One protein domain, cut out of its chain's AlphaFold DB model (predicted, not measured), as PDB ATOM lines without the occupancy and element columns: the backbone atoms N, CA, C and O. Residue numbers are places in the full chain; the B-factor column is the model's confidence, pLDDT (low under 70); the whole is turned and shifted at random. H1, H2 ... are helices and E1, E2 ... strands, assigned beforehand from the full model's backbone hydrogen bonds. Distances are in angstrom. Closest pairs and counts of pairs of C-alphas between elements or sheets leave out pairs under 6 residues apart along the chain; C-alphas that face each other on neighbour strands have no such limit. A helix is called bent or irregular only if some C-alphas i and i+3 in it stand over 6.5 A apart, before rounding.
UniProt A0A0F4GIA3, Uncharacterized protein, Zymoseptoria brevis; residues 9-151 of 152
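AT A GLANCE: This is residues 9 to 151 of the 152 residues of an uncharacterized protein of Zymoseptoria brevis (UniProt A0A0F4GIA3). A small sheet of three strands stands between one helix, H1, and a bundle of three helices, H2, H3 and H4, that run nearly the same way. H1 covers one side of the sheet, H3 of the bundle meets it from the other, and H4 packs on H3 farther out. The printed part has 143 residues, with four named helices and three named strands in the order H1 H2 E1 H3 E2 E3 H4. The sheet, order E1 E2 E3, is mixed, and the class is mixed, helices and strands. The whole is compact, with a radius of gyration of the C-alphas of 15.3 A, and rounded, spanning 40 by 37 by 30 A.

HOW THE PARTS SIT: The inner strand E2, residues 97 to 103, has as neighbours the edge strands E1, residues 64 to 69, and E3, residues 112 to 116. E1 and E2 are parallel at 25 degrees, with N 65 and O 97 within hydrogen-bond range at 2.9 A. E2 and E3 form an antiparallel hairpin at 155 degrees, with N 100 and O 115 at 2.8 A. H1, residues 9 to 24, is on the sheet at a height of 8.2 A, over E2 and, only just, E3, with 3 C-alphas falling on E3; the closest C-alphas of H1 and E3 are Ala 16 and Leu 114, 6.0 A. On the local plane H1 runs slantwise to the strands, at 51 degrees to E2. H3, residues 77 to 92, is on the sheet too, making three layers, helices on both faces of a sheet. E1, H3 and E2 form a strand-helix-strand unit, two parallel strands joined through a helix, with a right-handed crossover. H3 touches H4, residues 133 to 149, the same way at a shallow tilt of 4 degrees; their closest C-alphas are Leu 85 and Ser 146, 5.2 A. H2, residues 45 to 61, touches H3 with residues 55 to 60 alone, closest at the C-alphas of Val 59 and Met 86, 6.7 A. H2 and H4 are close but not clearly touching. H1 touches no helix. Every O i to N i+4 pair is within hydrogen-bond range in H1, against 11 of 13 in H2, 11 of 12 in H3 and 8 of 13 in H4.

IN THESE COORDINATES: H1 begins at C-alpha 9, (-4.269, -15.002, 49.027), and is 22.4 A long. H2 is 24.9 A, with a kink of 42 degrees near residue 54, and irregular: C-alphas 53 and 56 are 7.2 A apart. E1 measures 15.5 A, H3 23.1 A, E2 20.1 A and E3 13.1 A. H4, 25.7 A, is only just irregular, with C-alphas 134 and 137 7.0 A apart; it ends at C-alpha 149, (-33.647, -11.488, 53.894).

THE WHOLE: The farthest C-alphas, Glu 107 and Ala 151, are 43.6 A apart, and the printed part has no cut. The links H1 to H2 and E3 to H4 are long, with 20 and 16 residues. The mean pLDDT of the printed part is 79.1; 35 residues are under 70, among them 37 to 43 and 118 to 132.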
ATOM      1  N   GLN A   9      -2.889 -15.386  48.695       85.38
ATOM      2  CA  GLN A   9      -4.269 -15.002  49.027       85.38
ATOM      3  C   GLN A   9      -4.298 -13.853  50.025       85.38
ATOM      4  O   GLN A   9      -5.037 -12.890  49.822       85.38
ATOM      5  N   TYR A  10      -3.451 -13.910  51.052       88.38
ATOM      6  CA  TYR A  10      -3.282 -12.804  51.986       88.38
ATOM      7  C   TYR A  10      -2.927 -11.498  51.260       88.38
ATOM      8  O   TYR A  10      -3.554 -10.464  51.490       88.38
ATOM      9  N   SER A  11      -1.987 -11.548  50.317       91.00
ATOM     10  CA  SER A  11      -1.568 -10.368  49.554       91.00
ATOM     11  C   SER A  11      -2.687  -9.830  48.654       91.00
ATOM     12  O   SER A  11      -2.894  -8.617  48.606       91.00
ATOM     13  N   ARG A  12      -3.480 -10.703  48.006       90.06
ATOM     14  CA  ARG A  12      -4.697 -10.278  47.281       90.06
ATOM     15  C   ARG A  12      -5.706  -9.601  48.192       90.06
ATOM     16  O   ARG A  12      -6.298  -8.601  47.795       90.06
ATOM     17  N   MET A  13      -5.930 -10.147  49.386       91.69
ATOM     18  CA  MET A  13      -6.868  -9.567  50.344       91.69
ATOM     19  C   MET A  13      -6.444  -8.157  50.742       91.69
ATOM     20  O   MET A  13      -7.275  -7.251  50.699       91.69
ATOM     21  N   LEU A  14      -5.163  -7.958  51.072       93.31
ATOM     22  CA  LEU A  14      -4.638  -6.627  51.379       93.31
ATOM     23  C   LEU A  14      -4.833  -5.674  50.202       93.31
ATOM     24  O   LEU A  14      -5.430  -4.617  50.377       93.31
ATOM     25  N   ASN A  15      -4.429  -6.082  48.997       94.31
ATOM     26  CA  ASN A  15      -4.571  -5.268  47.791       94.31
ATOM     27  C   ASN A  15      -6.035  -4.850  47.545       94.31
ATOM     28  O   ASN A  15      -6.315  -3.692  47.238       94.31
ATOM     29  N   ALA A  16      -6.986  -5.768  47.738       94.38
ATOM     30  CA  ALA A  16      -8.409  -5.487  47.579       94.38
ATOM     31  C   ALA A  16      -8.957  -4.529  48.651       94.38
ATOM     32  O   ALA A  16      -9.718  -3.615  48.330       94.38
ATOM     33  N   VAL A  17      -8.575  -4.711  49.918       94.88
ATOM     34  CA  VAL A  17      -9.016  -3.851  51.028       94.88
ATOM     35  C   VAL A  17      -8.415  -2.451  50.903       94.88
ATOM     36  O   VAL A  17      -9.136  -1.465  51.045       94.88
ATOM     37  N   GLU A  18      -7.130  -2.341  50.571       94.94
ATOM     38  CA  GLU A  18      -6.456  -1.062  50.325       94.94
ATOM     39  C   GLU A  18      -7.092  -0.310  49.151       94.94
ATOM     40  O   GLU A  18      -7.359   0.892  49.249       94.94
ATOM     41  N   ALA A  19      -7.420  -1.020  48.067       94.69
ATOM     42  CA  ALA A  19      -8.149  -0.444  46.945       94.69
ATOM     43  C   ALA A  19      -9.536   0.068  47.369       94.69
ATOM     44  O   ALA A  19      -9.912   1.174  46.977       94.69
ATOM     45  N   LEU A  20     -10.279  -0.674  48.201       94.75
ATOM     46  CA  LEU A  20     -11.588  -0.242  48.703       94.75
ATOM     47  C   LEU A  20     -11.464   1.021  49.565       94.75
ATOM     48  O   LEU A  20     -12.228   1.968  49.375       94.75
ATOM     49  N   ILE A  21     -10.499   1.039  50.491       95.19
ATOM     50  CA  ILE A  21     -10.218   2.181  51.370       95.19
ATOM     51  C   ILE A  21      -9.936   3.424  50.530       95.19
ATOM     52  O   ILE A  21     -10.555   4.466  50.751       95.19
ATOM     53  N   CYS A  22      -9.060   3.298  49.531       94.06
ATOM     54  CA  CYS A  22      -8.706   4.384  48.625       94.06
ATOM     55  C   CYS A  22      -9.924   4.882  47.831       94.06
ATOM     56  O   CYS A  22     -10.227   6.074  47.839       94.06
ATOM     57  N   GLN A  23     -10.677   3.974  47.201       92.69
ATOM     58  CA  GLN A  23     -11.824   4.336  46.363       92.69
ATOM     59  C   GLN A  23     -12.994   4.944  47.149       92.69
ATOM     60  O   GLN A  23     -13.734   5.763  46.603       92.69
ATOM     61  N   ARG A  24     -13.176   4.563  48.418       91.38
ATOM     62  CA  ARG A  24     -14.224   5.114  49.292       91.38
ATOM     63  C   ARG A  24     -13.755   6.275  50.172       91.38
ATOM     64  O   ARG A  24     -14.574   6.825  50.903       91.38
ATOM     65  N   GLY A  25     -12.478   6.657  50.112       93.94
ATOM     66  CA  GLY A  25     -11.918   7.706  50.968       93.94
ATOM     67  C   GLY A  25     -12.023   7.378  52.463       93.94
ATOM     68  O   GLY A  25     -12.262   8.271  53.273       93.94
ATOM     69  N   LEU A  26     -11.910   6.095  52.818       93.12
ATOM     70  CA  LEU A  26     -11.954   5.618  54.202       93.12
ATOM     71  C   LEU A  26     -10.557   5.683  54.837       93.12
ATOM     72  O   LEU A  26      -9.556   5.926  54.164       93.12
ATOM     73  N   THR A  27     -10.476   5.405  56.137       93.19
ATOM     74  CA  THR A  27      -9.210   5.060  56.801       93.19
ATOM     75  C   THR A  27      -9.287   3.635  57.335       93.19
ATOM     76  O   THR A  27     -10.379   3.126  57.588       93.19
ATOM     77  N   ALA A  28      -8.134   2.988  57.522       89.94
ATOM     78  CA  ALA A  28      -8.068   1.604  57.995       89.94
ATOM     79  C   ALA A  28      -8.803   1.385  59.334       89.94
ATOM     80  O   ALA A  28      -9.419   0.347  59.536       89.94
ATOM     81  N   GLU A  29      -8.806   2.389  60.215       92.62
ATOM     82  CA  GLU A  29      -9.479   2.352  61.525       92.62
ATOM     83  C   GLU A  29     -11.010   2.236  61.430       92.62
ATOM     84  O   GLU A  29     -11.658   1.794  62.375       92.62
ATOM     85  N   HIS A  30     -11.592   2.615  60.290       88.44
ATOM     86  CA  HIS A  30     -13.031   2.542  60.039       88.44
ATOM     87  C   HIS A  30     -13.445   1.266  59.294       88.44
ATOM     88  O   HIS A  30     -14.614   1.121  58.939       88.44
ATOM     89  N   VAL A  31     -12.508   0.349  59.029       92.06
ATOM     90  CA  VAL A  31     -12.778  -0.891  58.298       92.06
ATOM     91  C   VAL A  31     -12.714  -2.081  59.248       92.06
ATOM     92  O   VAL A  31     -11.649  -2.474  59.715       92.06
ATOM     93  N   GLY A  32     -13.874  -2.689  59.499       92.38
ATOM     94  CA  GLY A  32     -13.968  -4.021  60.088       92.38
ATOM     95  C   GLY A  32     -13.915  -5.087  58.996       92.38
ATOM     96  O   GLY A  32     -14.605  -4.965  57.984       92.38
ATOM     97  N   LEU A  33     -13.113  -6.132  59.194       90.38
ATOM     98  CA  LEU A  33     -13.027  -7.259  58.266       90.38
ATOM     99  C   LEU A  33     -13.698  -8.488  58.873       90.38
ATOM    100  O   LEU A  33     -13.319  -8.943  59.951       90.38
ATOM    101  N   TRP A  34     -14.662  -9.043  58.143       88.50
ATOM    102  CA  TRP A  34     -15.105 -10.415  58.339       88.50
ATOM    103  C   TRP A  34     -14.514 -11.263  57.218       88.50
ATOM    104  O   TRP A  34     -14.671 -10.941  56.041       88.50
ATOM    105  N   LEU A  35     -13.799 -12.316  57.596       83.44
ATOM    106  CA  LEU A  35     -13.208 -13.259  56.661       83.44
ATOM    107  C   LEU A  35     -13.968 -14.573  56.769       83.44
ATOM    108  O   LEU A  35     -14.078 -15.123  57.868       83.44
ATOM    109  N   ASP A  36     -14.421 -15.098  55.633       74.75
ATOM    110  CA  ASP A  36     -14.917 -16.468  55.583       74.75
ATOM    111  C   ASP A  36     -13.743 -17.452  55.699       74.75
ATOM    112  O   ASP A  36     -13.189 -17.948  54.719       74.75
ATOM    113  N   ILE A  37     -13.311 -17.697  56.936       62.97
ATOM    114  CA  ILE A  37     -12.291 -18.702  57.263       62.97
ATOM    115  C   ILE A  37     -12.899 -20.111  57.183       62.97
ATOM    116  O   ILE A  37     -12.174 -21.102  57.064       62.97
ATOM    117  N   ALA A  38     -14.229 -20.218  57.223       54.69
ATOM    118  CA  ALA A  38     -14.964 -21.472  57.238       54.69
ATOM    119  C   ALA A  38     -15.423 -21.907  55.844       54.69
ATOM    120  O   ALA A  38     -16.520 -22.440  55.668       54.69
ATOM    121  N   CYS A  39     -14.510 -21.746  54.881       61.66
ATOM    122  CA  CYS A  39     -14.625 -22.303  53.546       61.66
ATOM    123  C   CYS A  39     -15.045 -23.780  53.620       61.66
ATOM    124  O   CYS A  39     -14.586 -24.548  54.469       61.66
ATOM    125  N   ILE A  40     -15.902 -24.201  52.696       58.00
ATOM    126  CA  ILE A  40     -16.442 -25.566  52.607       58.00
ATOM    127  C   ILE A  40     -15.360 -26.646  52.514       58.00
ATOM    128  O   ILE A  40     -15.607 -27.808  52.840       58.00
ATOM    129  N   ASP A  41     -14.149 -26.254  52.140       57.34
ATOM    130  CA  ASP A  41     -12.995 -27.136  52.055       57.34
ATOM    131  C   ASP A  41     -12.282 -27.348  53.412       57.34
ATOM    132  O   ASP A  41     -11.184 -27.898  53.446       57.34
ATOM    133  N   GLN A  42     -12.880 -26.948  54.544       62.53
ATOM    134  CA  GLN A  42     -12.369 -27.307  55.871       62.53
ATOM    135  C   GLN A  42     -12.436 -28.825  56.115       62.53
ATOM    136  O   GLN A  42     -13.477 -29.459  55.930       62.53
ATOM    137  N   GLU A  43     -11.321 -29.391  56.590       65.44
ATOM    138  CA  GLU A  43     -11.214 -30.813  56.950       65.44
ATOM    139  C   GLU A  43     -12.079 -31.168  58.173       65.44
ATOM    140  O   GLU A  43     -12.626 -32.271  58.250       65.44
ATOM    141  N   ASP A  44     -12.245 -30.227  59.113       78.25
ATOM    142  CA  ASP A  44     -13.098 -30.405  60.287       78.25
ATOM    143  C   ASP A  44     -14.578 -30.162  59.956       78.25
ATOM    144  O   ASP A  44     -15.018 -29.043  59.675       78.25
ATOM    145  N   VAL A  45     -15.368 -31.230  60.038       76.31
ATOM    146  CA  VAL A  45     -16.782 -31.232  59.643       76.31
ATOM    147  C   VAL A  45     -17.625 -30.299  60.515       76.31
ATOM    148  O   VAL A  45     -18.546 -29.659  60.004       76.31
ATOM    149  N   GLU A  46     -17.333 -30.202  61.814       79.12
ATOM    150  CA  GLU A  46     -18.117 -29.365  62.723       79.12
ATOM    151  C   GLU A  46     -17.855 -27.873  62.513       79.12
ATOM    152  O   GLU A  46     -18.799 -27.078  62.476       79.12
ATOM    153  N   SER A  47     -16.592 -27.478  62.353       75.81
ATOM    154  CA  SER A  47     -16.219 -26.092  62.052       75.81
ATOM    155  C   SER A  47     -16.774 -25.654  60.705       75.81
ATOM    156  O   SER A  47     -17.373 -24.579  60.626       75.81
ATOM    157  N   ARG A  48     -16.716 -26.533  59.698       76.62
ATOM    158  CA  ARG A  48     -17.359 -26.309  58.402       76.62
ATOM    159  C   ARG A  48     -18.858 -26.058  58.542       76.62
ATOM    160  O   ARG A  48     -19.376 -25.092  57.992       76.62
ATOM    161  N   ALA A  49     -19.565 -26.912  59.287       77.88
ATOM    162  CA  ALA A  49     -21.008 -26.779  59.477       77.88
ATOM    163  C   ALA A  49     -21.376 -25.457  60.168       77.88
ATOM    164  O   ALA A  49     -22.262 -24.746  59.697       77.88
ATOM    165  N   ARG A  50     -20.655 -25.083  61.235       79.44
ATOM    166  CA  ARG A  50     -20.867 -23.799  61.925       79.44
ATOM    167  C   ARG A  50     -20.599 -22.600  61.019       79.44
ATOM    168  O   ARG A  50     -21.352 -21.632  61.067       79.44
ATOM    169  N   GLY A  51     -19.558 -22.674  60.194       78.75
ATOM    170  CA  GLY A  51     -19.237 -21.659  59.195       78.75
ATOM    171  C   GLY A  51     -20.381 -21.413  58.232       78.75
ATOM    172  O   GLY A  51     -20.928 -20.311  58.177       78.75
ATOM    173  N   ILE A  52     -20.800 -22.489  57.566       77.69
ATOM    174  CA  ILE A  52     -21.926 -22.504  56.630       77.69
ATOM    175  C   ILE A  52     -23.196 -21.942  57.283       77.69
ATOM    176  O   ILE A  52     -23.901 -21.138  56.674       77.69
ATOM    177  N   ASP A  53     -23.495 -22.342  58.519       80.75
ATOM    178  CA  ASP A  53     -24.693 -21.895  59.237       80.75
ATOM    179  C   ASP A  53     -24.644 -20.407  59.610       80.75
ATOM    180  O   ASP A  53     -25.680 -19.740  59.640       80.75
ATOM    181  N   SER A  54     -23.450 -19.873  59.878       82.19
ATOM    182  CA  SER A  54     -23.245 -18.469  60.249       82.19
ATOM    183  C   SER A  54     -23.217 -17.507  59.058       82.19
ATOM    184  O   SER A  54     -23.476 -16.314  59.231       82.19
ATOM    185  N   LEU A  55     -22.953 -18.020  57.852       81.00
ATOM    186  CA  LEU A  55     -22.711 -17.235  56.645       81.00
ATOM    187  C   LEU A  55     -23.813 -16.196  56.345       81.00
ATOM    188  O   LEU A  55     -23.466 -15.032  56.138       81.00
ATOM    189  N   PRO A  56     -25.127 -16.513  56.396       81.94
ATOM    190  CA  PRO A  56     -26.161 -15.502  56.159       81.94
ATOM    191  C   PRO A  56     -26.105 -14.330  57.144       81.94
ATOM    192  O   PRO A  56     -26.307 -13.183  56.755       81.94
ATOM    193  N   MET A  57     -25.815 -14.613  58.417       83.31
ATOM    194  CA  MET A  57     -25.753 -13.592  59.464       83.31
ATOM    195  C   MET A  57     -24.497 -12.734  59.364       83.31
ATOM    196  O   MET A  57     -24.557 -11.553  59.703       83.31
ATOM    197  N   ALA A  58     -23.383 -13.309  58.911       84.81
ATOM    198  CA  ALA A  58     -22.170 -12.557  58.627       84.81
ATOM    199  C   ALA A  58     -22.392 -11.591  57.458       84.81
ATOM    200  O   ALA A  58     -22.178 -10.391  57.604       84.81
ATOM    201  N   VAL A  59     -22.925 -12.095  56.339       84.44
ATOM    202  CA  VAL A  59     -23.205 -11.291  55.141       84.44
ATOM    203  C   VAL A  59     -24.189 -10.152  55.440       84.44
ATOM    204  O   VAL A  59     -23.970  -9.031  54.990       84.44
ATOM    205  N   LEU A  60     -25.218 -10.397  56.261       85.56
ATOM    206  CA  LEU A  60     -26.181  -9.371  56.687       85.56
ATOM    207  C   LEU A  60     -25.537  -8.192  57.437       85.56
ATOM    208  O   LEU A  60     -26.049  -7.077  57.382       85.56
ATOM    209  N   GLN A  61     -24.435  -8.422  58.154       87.31
ATOM    210  CA  GLN A  61     -23.756  -7.390  58.942       87.31
ATOM    211  C   GLN A  61     -22.697  -6.618  58.147       87.31
ATOM    212  O   GLN A  61     -22.152  -5.641  58.657       87.31
ATOM    213  N   CYS A  62     -22.396  -7.034  56.916       90.19
ATOM    214  CA  CYS A  62     -21.383  -6.396  56.086       90.19
ATOM    215  C   CYS A  62     -21.999  -5.337  55.163       90.19
ATOM    216  O   CYS A  62     -22.858  -5.641  54.336       90.19
ATOM    217  N   ASP A  63     -21.489  -4.105  55.215       91.38
ATOM    218  CA  ASP A  63     -21.839  -3.065  54.234       91.38
ATOM    219  C   ASP A  63     -21.266  -3.376  52.843       91.38
ATOM    220  O   ASP A  63     -21.839  -3.013  51.816       91.38
ATOM    221  N   VAL A  64     -20.111  -4.046  52.800       91.50
ATOM    222  CA  VAL A  64     -19.382  -4.355  51.571       91.50
ATOM    223  C   VAL A  64     -18.954  -5.819  51.561       91.50
ATOM    224  O   VAL A  64     -18.333  -6.291  52.509       91.50
ATOM    225  N   MET A  65     -19.228  -6.519  50.459       91.62
ATOM    226  CA  MET A  65     -18.681  -7.846  50.164       91.62
ATOM    227  C   MET A  65     -17.646  -7.735  49.045       91.62
ATOM    228  O   MET A  65     -17.968  -7.244  47.961       91.62
ATOM    229  N   ILE A  66     -16.428  -8.229  49.282       91.56
ATOM    230  CA  ILE A  66     -15.382  -8.349  48.261       91.56
ATOM    231  C   ILE A  66     -15.224  -9.820  47.878       91.56
ATOM    232  O   ILE A  66     -14.910 -10.665  48.708       91.56
ATOM    233  N   SER A  67     -15.386 -10.105  46.592       88.00
ATOM    234  CA  SER A  67     -15.127 -11.407  45.987       88.00
ATOM    235  C   SER A  67     -13.734 -11.445  45.357       88.00
ATOM    236  O   SER A  67     -13.472 -10.681  44.428       88.00
ATOM    237  N   LEU A  68     -12.847 -12.339  45.805       87.44
ATOM    238  CA  LEU A  68     -11.565 -12.589  45.132       87.44
ATOM    239  C   LEU A  68     -11.784 -13.573  43.976       87.44
ATOM    240  O   LEU A  68     -11.780 -14.787  44.171       87.44
ATOM    241  N   GLU A  69     -12.003 -13.061  42.764       83.50
ATOM    242  CA  GLU A  69     -12.382 -13.905  41.626       83.50
ATOM    243  C   GLU A  69     -11.141 -14.558  40.992       83.50
ATOM    244  O   GLU A  69     -10.130 -13.904  40.733       83.50
ATOM    245  N   ASP A  70     -11.206 -15.868  40.782       76.25
ATOM    246  CA  ASP A  70     -10.312 -16.658  39.933       76.25
ATOM    247  C   ASP A  70     -11.119 -17.256  38.757       76.25
ATOM    248  O   ASP A  70     -12.346 -17.126  38.702       76.25
ATOM    249  N   ASP A  71     -10.452 -17.899  37.794       70.81
ATOM    250  CA  ASP A  71     -11.119 -18.481  36.615       70.81
ATOM    251  C   ASP A  71     -12.161 -19.560  36.978       70.81
ATOM    252  O   ASP A  71     -13.083 -19.839  36.208       70.81
ATOM    253  N   GLU A  72     -12.034 -20.173  38.155       68.19
ATOM    254  CA  GLU A  72     -12.915 -21.239  38.636       68.19
ATOM    255  C   GLU A  72     -13.990 -20.744  39.601       68.19
ATOM    256  O   GLU A  72     -14.868 -21.511  40.006       68.19
ATOM    257  N   TYR A  73     -13.944 -19.469  39.969       64.12
ATOM    258  CA  TYR A  73     -14.742 -18.889  41.036       64.12
ATOM    259  C   TYR A  73     -16.234 -19.111  40.813       64.12
ATOM    260  O   TYR A  73     -16.975 -19.505  41.710       64.12
ATOM    261  N   TYR A  74     -16.652 -18.976  39.557       60.44
ATOM    262  CA  TYR A  74     -18.034 -19.143  39.130       60.44
ATOM    263  C   TYR A  74     -18.496 -20.586  38.978       60.44
ATOM    264  O   TYR A  74     -19.688 -20.808  38.786       60.44
ATOM    265  N   ASN A  75     -17.593 -21.557  39.077       63.97
ATOM    266  CA  ASN A  75     -17.949 -22.967  39.007       63.97
ATOM    267  C   ASN A  75     -18.319 -23.531  40.382       63.97
ATOM    268  O   ASN A  75     -18.880 -24.619  40.443       63.97
ATOM    269  N   ARG A  76     -18.042 -22.814  41.479       71.56
ATOM    270  CA  ARG A  76     -18.270 -23.295  42.846       71.56
ATOM    271  C   ARG A  76     -19.690 -22.949  43.308       71.56
ATOM    272  O   ARG A  76     -20.072 -21.785  43.375       71.56
ATOM    273  N   ALA A  77     -20.484 -23.961  43.647       68.56
ATOM    274  CA  ALA A  77     -21.892 -23.783  44.015       68.56
ATOM    275  C   ALA A  77     -22.104 -22.938  45.279       68.56
ATOM    276  O   ALA A  77     -23.067 -22.180  45.365       68.56
ATOM    277  N   TRP A  78     -21.193 -23.035  46.241       72.62
ATOM    278  CA  TRP A  78     -21.269 -22.288  47.491       72.62
ATOM    279  C   TRP A  78     -21.058 -20.790  47.323       72.62
ATOM    280  O   TRP A  78     -21.761 -19.995  47.941       72.62
ATOM    281  N   TYR A  79     -20.195 -20.407  46.388       73.62
ATOM    282  CA  TYR A  79     -20.051 -19.015  46.009       73.62
ATOM    283  C   TYR A  79     -21.382 -18.428  45.505       73.62
ATOM    284  O   TYR A  79     -21.761 -17.318  45.868       73.62
ATOM    285  N   ALA A  80     -22.168 -19.184  44.731       72.31
ATOM    286  CA  ALA A  80     -23.473 -18.694  44.291       72.31
ATOM    287  C   ALA A  80     -24.456 -18.439  45.445       72.31
ATOM    288  O   ALA A  80     -25.332 -17.586  45.294       72.31
ATOM    289  N   VAL A  81     -24.298 -19.115  46.590       76.56
ATOM    290  CA  VAL A  81     -25.078 -18.831  47.803       76.56
ATOM    291  C   VAL A  81     -24.701 -17.464  48.369       76.56
ATOM    292  O   VAL A  81     -25.588 -16.644  48.587       76.56
ATOM    293  N   GLU A  82     -23.407 -17.183  48.544       78.81
ATOM    294  CA  GLU A  82     -22.899 -15.891  49.036       78.81
ATOM    295  C   GLU A  82     -23.333 -14.735  48.138       78.81
ATOM    296  O   GLU A  82     -23.892 -13.739  48.600       78.81
ATOM    297  N   VAL A  83     -23.138 -14.907  46.826       77.50
ATOM    298  CA  VAL A  83     -23.589 -13.951  45.814       77.50
ATOM    299  C   VAL A  83     -25.072 -13.700  45.941       77.50
ATOM    300  O   VAL A  83     -25.487 -12.545  45.903       77.50
ATOM    301  N   ARG A  84     -25.873 -14.762  46.063       78.31
ATOM    302  CA  ARG A  84     -27.316 -14.604  46.145       78.31
ATOM    303  C   ARG A  84     -27.711 -13.864  47.409       78.31
ATOM    304  O   ARG A  84     -28.513 -12.946  47.309       78.31
ATOM    305  N   LEU A  85     -27.170 -14.253  48.563       81.06
ATOM    306  CA  LEU A  85     -27.431 -13.584  49.836       81.06
ATOM    307  C   LEU A  85     -27.163 -12.084  49.707       81.06
ATOM    308  O   LEU A  85     -28.038 -11.278  50.003       81.06
ATOM    309  N   MET A  86     -26.001 -11.720  49.165       83.31
ATOM    310  CA  MET A  86     -25.640 -10.321  48.983       83.31
ATOM    311  C   MET A  86     -26.537  -9.596  47.971       83.31
ATOM    312  O   MET A  86     -26.894  -8.447  48.186       83.31
ATOM    313  N   GLN A  87     -26.940 -10.253  46.881       82.19
ATOM    314  CA  GLN A  87     -27.860  -9.671  45.897       82.19
ATOM    315  C   GLN A  87     -29.245  -9.379  46.480       82.19
ATOM    316  O   GLN A  87     -29.798  -8.317  46.211       82.19
ATOM    317  N   GLU A  88     -29.797 -10.298  47.277       82.75
ATOM    318  CA  GLU A  88     -31.083 -10.079  47.954       82.75
ATOM    319  C   GLU A  88     -30.987  -8.884  48.916       82.75
ATOM    320  O   GLU A  88     -31.877  -8.037  48.938       82.75
ATOM    321  N   LEU A  89     -29.871  -8.757  49.646       82.44
ATOM    322  CA  LEU A  89     -29.624  -7.619  50.535       82.44
ATOM    323  C   LEU A  89     -29.460  -6.296  49.782       82.44
ATOM    324  O   LEU A  89     -30.070  -5.308  50.173       82.44
ATOM    325  N   ILE A  90     -28.695  -6.263  48.686       84.25
ATOM    326  CA  ILE A  90     -28.550  -5.065  47.836       84.25
ATOM    327  C   ILE A  90     -29.918  -4.585  47.328       84.25
ATOM    328  O   ILE A  90     -30.192  -3.382  47.325       84.25
ATOM    329  N   GLY A  91     -30.778  -5.524  46.915       78.62
ATOM    330  CA  GLY A  91     -32.119  -5.226  46.414       78.62
ATOM    331  C   GLY A  91     -33.078  -4.710  47.489       78.62
ATOM    332  O   GLY A  91     -33.904  -3.847  47.196       78.62
ATOM    333  N   ALA A  92     -32.968  -5.204  48.723       78.69
ATOM    334  CA  ALA A  92     -33.872  -4.843  49.815       78.69
ATOM    335  C   ALA A  92     -33.425  -3.619  50.618       78.69
ATOM    336  O   ALA A  92     -34.245  -2.793  51.022       78.69
ATOM    337  N   CYS A  93     -32.120  -3.464  50.822       69.25
ATOM    338  CA  CYS A  93     -31.522  -2.317  51.479       69.25
ATOM    339  C   CYS A  93     -30.355  -1.795  50.635       69.25
ATOM    340  O   CYS A  93     -29.282  -2.390  50.577       69.25
ATOM    341  N   HIS A  94     -30.520  -0.599  50.059       69.25
ATOM    342  CA  HIS A  94     -29.511   0.118  49.256       69.25
ATOM    343  C   HIS A  94     -28.223   0.520  50.022       69.25
ATOM    344  O   HIS A  94     -27.519   1.444  49.619       69.25
ATOM    345  N   LYS A  95     -27.938  -0.119  51.158       82.56
ATOM    346  CA  LYS A  95     -26.734   0.065  51.977       82.56
ATOM    347  C   LYS A  95     -25.614  -0.901  51.600       82.56
ATOM    348  O   LYS A  95     -24.451  -0.570  51.801       82.56
ATOM    349  N   HIS A  96     -25.966  -2.067  51.065       88.38
ATOM    350  CA  HIS A  96     -25.011  -3.118  50.749       88.38
ATOM    351  C   HIS A  96     -24.380  -2.889  49.374       88.38
ATOM    352  O   HIS A  96     -25.050  -2.474  48.428       88.38
ATOM    353  N   GLU A  97     -23.089  -3.182  49.243       89.94
ATOM    354  CA  GLU A  97     -22.375  -3.144  47.970       89.94
ATOM    355  C   GLU A  97     -21.543  -4.398  47.753       89.94
ATOM    356  O   GLU A  97     -20.887  -4.912  48.659       89.94
ATOM    357  N   ARG A  98     -21.483  -4.840  46.501       89.75
ATOM    358  CA  ARG A  98     -20.603  -5.927  46.106       89.75
ATOM    359  C   ARG A  98     -19.476  -5.426  45.217       89.75
ATOM    360  O   ARG A  98     -19.697  -4.684  44.262       89.75
ATOM    361  N   TRP A  99     -18.282  -5.924  45.495       92.19
ATOM    362  CA  TRP A  99     -17.059  -5.649  44.768       92.19
ATOM    363  C   TRP A  99     -16.380  -6.953  44.365       92.19
ATOM    364  O   TRP A  99     -16.553  -7.992  45.004       92.19
ATOM    365  N   ARG A 100     -15.618  -6.903  43.280       90.62
ATOM    366  CA  ARG A 100     -14.818  -8.019  42.789       90.62
ATOM    367  C   ARG A 100     -13.370  -7.588  42.635       90.62
ATOM    368  O   ARG A 100     -13.107  -6.499  42.133       90.62
ATOM    369  N   HIS A 101     -12.454  -8.443  43.066       92.12
ATOM    370  CA  HIS A 101     -11.019  -8.292  42.869       92.12
ATOM    371  C   HIS A 101     -10.554  -9.300  41.826       92.12
ATOM    372  O   HIS A 101     -10.667 -10.511  42.038       92.12
ATOM    373  N   VAL A 102     -10.042  -8.800  40.704       88.94
ATOM    374  CA  VAL A 102      -9.575  -9.614  39.576       88.94
ATOM    375  C   VAL A 102      -8.085  -9.368  39.375       88.94
ATOM    376  O   VAL A 102      -7.658  -8.218  39.301       88.94
ATOM    377  N   LEU A 103      -7.296 -10.438  39.276       88.06
ATOM    378  CA  LEU A 103      -5.855 -10.335  39.040       88.06
ATOM    379  C   LEU A 103      -5.554  -9.683  37.684       88.06
ATOM    380  O   LEU A 103      -6.176 -10.010  36.673       88.06
ATOM    381  N   LEU A 104      -4.561  -8.792  37.661       85.56
ATOM    382  CA  LEU A 104      -4.095  -8.131  36.436       85.56
ATOM    383  C   LEU A 104      -3.314  -9.077  35.514       85.56
ATOM    384  O   LEU A 104      -3.317  -8.911  34.295       85.56
ATOM    385  N   SER A 105      -2.630 -10.061  36.094       79.69
ATOM    386  CA  SER A 105      -1.857 -11.079  35.386       79.69
ATOM    387  C   SER A 105      -1.916 -12.393  36.153       79.69
ATOM    388  O   SER A 105      -1.988 -12.389  37.375       79.69
ATOM    389  N   ARG A 106      -1.824 -13.523  35.442       69.94
ATOM    390  CA  ARG A 106      -1.695 -14.855  36.060       69.94
ATOM    391  C   ARG A 106      -0.339 -15.074  36.733       69.94
ATOM    392  O   ARG A 106      -0.210 -15.974  37.553       69.94
ATOM    393  N   GLU A 107       0.662 -14.281  36.361       68.88
ATOM    394  CA  GLU A 107       2.014 -14.346  36.922       68.88
ATOM    395  C   GLU A 107       2.156 -13.495  38.190       68.88
ATOM    396  O   GLU A 107       3.058 -13.732  38.989       68.88
ATOM    397  N   ASN A 108       1.269 -12.511  38.381       65.12
ATOM    398  CA  ASN A 108       1.238 -11.687  39.580       65.12
ATOM    399  C   ASN A 108       0.231 -12.276  40.567       65.12
ATOM    400  O   ASN A 108      -0.935 -12.484  40.237       65.12
ATOM    401  N   THR A 109       0.689 -12.562  41.779       69.44
ATOM    402  CA  THR A 109      -0.116 -13.250  42.785       69.44
ATOM    403  C   THR A 109      -0.939 -12.306  43.652       69.44
ATOM    404  O   THR A 109      -1.785 -12.800  44.390       69.44
ATOM    405  N   ALA A 110      -0.746 -10.984  43.560       75.00
ATOM    406  CA  ALA A 110      -1.371 -10.014  44.465       75.00
ATOM    407  C   ALA A 110      -2.058  -8.838  43.755       75.00
ATOM    408  O   ALA A 110      -3.164  -8.460  44.151       75.00
ATOM    409  N   ASP A 111      -1.441  -8.274  42.710       84.19
ATOM    410  CA  ASP A 111      -1.957  -7.052  42.090       84.19
ATOM    411  C   ASP A 111      -3.204  -7.333  41.254       84.19
ATOM    412  O   ASP A 111      -3.192  -8.091  40.274       84.19
ATOM    413  N   GLY A 112      -4.294  -6.670  41.624       88.06
ATOM    414  CA  GLY A 112      -5.558  -6.775  40.922       88.06
ATOM    415  C   GLY A 112      -6.310  -5.461  40.838       88.06
ATOM    416  O   GLY A 112      -5.936  -4.440  41.415       88.06
ATOM    417  N   LEU A 113      -7.398  -5.502  40.082       91.44
ATOM    418  CA  LEU A 113      -8.360  -4.420  39.979       91.44
ATOM    419  C   LEU A 113      -9.546  -4.724  40.880       91.44
ATOM    420  O   LEU A 113     -10.135  -5.804  40.798       91.44
ATOM    421  N   LEU A 114      -9.900  -3.747  41.714       94.06
ATOM    422  CA  LEU A 114     -11.138  -3.761  42.475       94.06
ATOM    423  C   LEU A 114     -12.222  -3.014  41.692       94.06
ATOM    424  O   LEU A 114     -12.126  -1.805  41.473       94.06
ATOM    425  N   GLU A 115     -13.261  -3.739  41.296       92.44
ATOM    426  CA  GLU A 115     -14.373  -3.231  40.495       92.44
ATOM    427  C   GLU A 115     -15.706  -3.468  41.203       92.44
ATOM    428  O   GLU A 115     -15.875  -4.454  41.925       92.44
ATOM    429  N   ARG A 116     -16.692  -2.598  40.964       88.62
ATOM    430  CA  ARG A 116     -18.059  -2.857  41.427       88.62
ATOM    431  C   ARG A 116     -18.612  -4.092  40.720       88.62
ATOM    432  O   ARG A 116     -18.571  -4.192  39.494       88.62
ATOM    433  N   GLY A 117     -19.141  -5.027  41.500       77.50
ATOM    434  CA  GLY A 117     -19.810  -6.205  40.970       77.50
ATOM    435  C   GLY A 117     -21.101  -5.800  40.264       77.50
ATOM    436  O   GLY A 117     -21.930  -5.103  40.842       77.50
ATOM    437  N   GLN A 118     -21.285  -6.240  39.020       68.31
ATOM    438  CA  GLN A 118     -22.579  -6.120  38.349       68.31
ATOM    439  C   GLN A 118     -23.568  -7.139  38.926       68.31
ATOM    440  O   GLN A 118     -23.185  -8.259  39.281       68.31
ATOM    441  N   GLU A 119     -24.850  -6.776  38.986       62.16
ATOM    442  CA  GLU A 119     -25.911  -7.729  39.308       62.16
ATOM    443  C   GLU A 119     -25.924  -8.850  38.261       62.16
ATOM    444  O   GLU A 119     -26.236  -8.647  37.087       62.16
ATOM    445  N   ARG A 120     -25.544 -10.061  38.674       57.53
ATOM    446  CA  ARG A 120     -25.654 -11.233  37.809       57.53
ATOM    447  C   ARG A 120     -27.109 -11.637  37.616       57.53
ATOM    448  O   ARG A 120     -27.874 -11.725  38.575       57.53
ATOM    449  N   SER A 121     -27.417 -12.013  36.377       51.84
ATOM    450  CA  SER A 121     -28.569 -12.853  36.047       51.84
ATOM    451  C   SER A 121     -28.529 -14.148  36.863       51.84
ATOM    452  O   SER A 121     -27.456 -14.705  37.100       51.84
ATOM    453  N   GLN A 122     -29.700 -14.609  37.302       56.59
ATOM    454  CA  GLN A 122     -29.856 -15.790  38.151       56.59
ATOM    455  C   GLN A 122     -29.211 -17.013  37.484       56.59
ATOM    456  O   GLN A 122     -29.727 -17.515  36.488       56.59
ATOM    457  N   VAL A 123     -28.083 -17.492  38.015       57.06
ATOM    458  CA  VAL A 123     -27.496 -18.764  37.575       57.06
ATOM    459  C   VAL A 123     -28.211 -19.885  38.331       57.06
ATOM    460  O   VAL A 123     -28.227 -19.856  39.565       57.06
ATOM    461  N   PRO A 124     -28.819 -20.868  37.643       59.62
ATOM    462  CA  PRO A 124     -29.408 -22.019  38.309       59.62
ATOM    463  C   PRO A 124     -28.331 -22.779  39.086       59.62
ATOM    464  O   PRO A 124     -27.337 -23.211  38.520       59.62
ATOM    465  N   ILE A 125     -28.526 -23.006  40.383       60.12
ATOM    466  CA  ILE A 125     -27.557 -23.764  41.201       60.12
ATOM    467  C   ILE A 125     -27.331 -25.173  40.668       60.12
ATOM    468  O   ILE A 125     -26.242 -25.723  40.789       60.12
ATOM    469  N   THR A 126     -28.346 -25.740  40.022       58.78
ATOM    470  CA  THR A 126     -28.270 -27.044  39.366       58.78
ATOM    471  C   THR A 126     -27.228 -27.100  38.247       58.78
ATOM    472  O   THR A 126     -26.874 -28.198  37.833       58.78
ATOM    473  N   SER A 127     -26.746 -25.955  37.742       59.28
ATOM    474  CA  SER A 127     -25.656 -25.883  36.762       59.28
ATOM    475  C   SER A 127     -24.277 -25.622  37.379       59.28
ATOM    476  O   SER A 127     -23.320 -25.457  36.629       59.28
ATOM    477  N   LEU A 128     -24.159 -25.548  38.710       64.62
ATOM    478  CA  LEU A 128     -22.903 -25.267  39.408       64.62
ATOM    479  C   LEU A 128     -22.284 -26.535  39.995       64.62
ATOM    480  O   LEU A 128     -22.987 -27.453  40.426       64.62
ATOM    481  N   SER A 129     -20.956 -26.572  40.046       64.06
ATOM    482  CA  SER A 129     -20.215 -27.690  40.621       64.06
ATOM    483  C   SER A 129     -20.213 -27.581  42.143       64.06
ATOM    484  O   SER A 129     -19.785 -26.582  42.721       64.06
ATOM    485  N   VAL A 130     -20.681 -28.635  42.807       64.00
ATOM    486  CA  VAL A 130     -20.566 -28.781  44.260       64.00
ATOM    487  C   VAL A 130     -19.403 -29.720  44.550       64.00
ATOM    488  O   VAL A 130     -19.373 -30.827  44.009       64.00
ATOM    489  N   THR A 131     -18.481 -29.310  45.422       65.00
ATOM    490  CA  THR A 131     -17.372 -30.163  45.879       65.00
ATOM    491  C   THR A 131     -17.901 -31.429  46.564       65.00
ATOM    492  O   THR A 131     -17.401 -32.526  46.326       65.00
ATOM    493  N   VAL A 132     -18.978 -31.303  47.351       68.62
ATOM    494  CA  VAL A 132     -19.621 -32.411  48.067       68.62
ATOM    495  C   VAL A 132     -21.113 -32.474  47.730       68.62
ATOM    496  O   VAL A 132     -21.896 -31.620  48.127       68.62
ATOM    497  N   LYS A 133     -21.561 -33.523  47.026       70.88
ATOM    498  CA  LYS A 133     -22.975 -33.650  46.602       70.88
ATOM    499  C   LYS A 133     -23.987 -33.606  47.756       70.88
ATOM    500  O   LYS A 133     -25.121 -33.187  47.537       70.88
ATOM    501  N   SER A 134     -23.606 -34.029  48.964       74.38
ATOM    502  CA  SER A 134     -24.478 -33.972  50.147       74.38
ATOM    503  C   SER A 134     -24.797 -32.550  50.611       74.38
ATOM    504  O   SER A 134     -25.719 -32.384  51.401       74.38
ATOM    505  N   ASP A 135     -24.089 -31.535  50.114       74.31
ATOM    506  CA  ASP A 135     -24.336 -30.132  50.451       74.31
ATOM    507  C   ASP A 135     -25.550 -29.556  49.711       74.31
ATOM    508  O   ASP A 135     -26.108 -28.542  50.129       74.31
ATOM    509  N   LEU A 136     -26.002 -30.207  48.632       76.88
ATOM    510  CA  LEU A 136     -27.098 -29.727  47.784       76.88
ATOM    511  C   LEU A 136     -28.375 -29.349  48.561       76.88
ATOM    512  O   LEU A 136     -28.900 -28.265  48.308       76.88
ATOM    513  N   PRO A 137     -28.881 -30.156  49.519       82.06
ATOM    514  CA  PRO A 137     -30.054 -29.774  50.305       82.06
ATOM    515  C   PRO A 137     -29.816 -28.530  51.167       82.06
ATOM    516  O   PRO A 137     -30.728 -27.727  51.355       82.06
ATOM    517  N   LYS A 138     -28.595 -28.351  51.685       80.94
ATOM    518  CA  LYS A 138     -28.238 -27.196  52.516       80.94
ATOM    519  C   LYS A 138     -28.132 -25.926  51.677       80.94
ATOM    520  O   LYS A 138     -28.667 -24.894  52.073       80.94
ATOM    521  N   ILE A 139     -27.513 -26.029  50.504       78.62
ATOM    522  CA  ILE A 139     -27.451 -24.958  49.506       78.62
ATOM    523  C   ILE A 139     -28.870 -24.530  49.104       78.62
ATOM    524  O   ILE A 139     -29.187 -23.345  49.151       78.62
ATOM    525  N   ASP A 140     -29.750 -25.481  48.770       81.56
ATOM    526  CA  ASP A 140     -31.146 -25.182  48.420       81.56
ATOM    527  C   ASP A 140     -31.891 -24.498  49.577       81.56
ATOM    528  O   ASP A 140     -32.588 -23.502  49.371       81.56
ATOM    529  N   PHE A 141     -31.700 -24.972  50.812       84.69
ATOM    530  CA  PHE A 141     -32.278 -24.351  52.002       84.69
ATOM    531  C   PHE A 141     -31.832 -22.890  52.174       84.69
ATOM    532  O   PHE A 141     -32.681 -22.007  52.289       84.69
ATOM    533  N   LEU A 142     -30.524 -22.615  52.133       81.56
ATOM    534  CA  LEU A 142     -29.977 -21.260  52.295       81.56
ATOM    535  C   LEU A 142     -30.446 -20.311  51.187       81.56
ATOM    536  O   LEU A 142     -30.689 -19.133  51.427       81.56
ATOM    537  N   MET A 143     -30.652 -20.832  49.983       79.12
ATOM    538  CA  MET A 143     -31.145 -20.068  48.835       79.12
ATOM    539  C   MET A 143     -32.635 -19.757  48.899       79.12
ATOM    540  O   MET A 143     -33.100 -18.778  48.319       79.12
ATOM    541  N   ARG A 144     -33.411 -20.586  49.595       82.75
ATOM    542  CA  ARG A 144     -34.791 -20.244  49.951       82.75
ATOM    543  C   ARG A 144     -34.812 -19.234  51.090       82.75
ATOM    544  O   ARG A 144     -35.607 -18.302  51.037       82.75
ATOM    545  N   GLN A 145     -33.932 -19.397  52.077       80.94
ATOM    546  CA  GLN A 145     -33.798 -18.477  53.205       80.94
ATOM    547  C   GLN A 145     -33.348 -17.080  52.759       80.94
ATOM    548  O   GLN A 145     -33.857 -16.096  53.283       80.94
ATOM    549  N   SER A 146     -32.462 -16.965  51.765       77.38
ATOM    550  CA  SER A 146     -31.982 -15.670  51.263       77.38
ATOM    551  C   SER A 146     -33.110 -14.780  50.740       77.38
ATOM    552  O   SER A 146     -33.101 -13.578  50.982       77.38
ATOM    553  N   LYS A 147     -34.148 -15.367  50.133       77.75
ATOM    554  CA  LYS A 147     -35.347 -14.639  49.685       77.75
ATOM    555  C   LYS A 147     -36.128 -13.988  50.829       77.75
ATOM    556  O   LYS A 147     -36.893 -13.065  50.587       77.75
ATOM    557  N   LEU A 148     -35.969 -14.482  52.059       79.00
ATOM    558  CA  LEU A 148     -36.588 -13.891  53.248       79.00
ATOM    559  C   LEU A 148     -35.791 -12.693  53.772       79.00
ATOM    560  O   LEU A 148     -36.375 -11.831  54.413       79.00
ATOM    561  N   LEU A 149     -34.484 -12.626  53.498       72.31
ATOM    562  CA  LEU A 149     -33.647 -11.488  53.894       72.31
ATOM    563  C   LEU A 149     -33.969 -10.234  53.081       72.31
ATOM    564  O   LEU A 149     -33.765  -9.129  53.568       72.31
ATOM    565  N   GLY A 150     -34.469 -10.419  51.856       62.47
ATOM    566  CA  GLY A 150     -34.877  -9.332  50.977       62.47
ATOM    567  C   GLY A 150     -36.357  -8.934  51.075       62.47
ATOM    568  O   GLY A 150     -36.821  -8.106  50.291       62.47
ATOM    569  N   ALA A 151     -37.125  -9.555  51.977       59.50
ATOM    570  CA  ALA A 151     -38.541  -9.250  52.145       59.50
ATOM    571  C   ALA A 151     -38.717  -7.922  52.920       59.50
ATOM    572  O   ALA A 151     -38.032  -7.735  53.926       59.50
TER     573      ALA A 151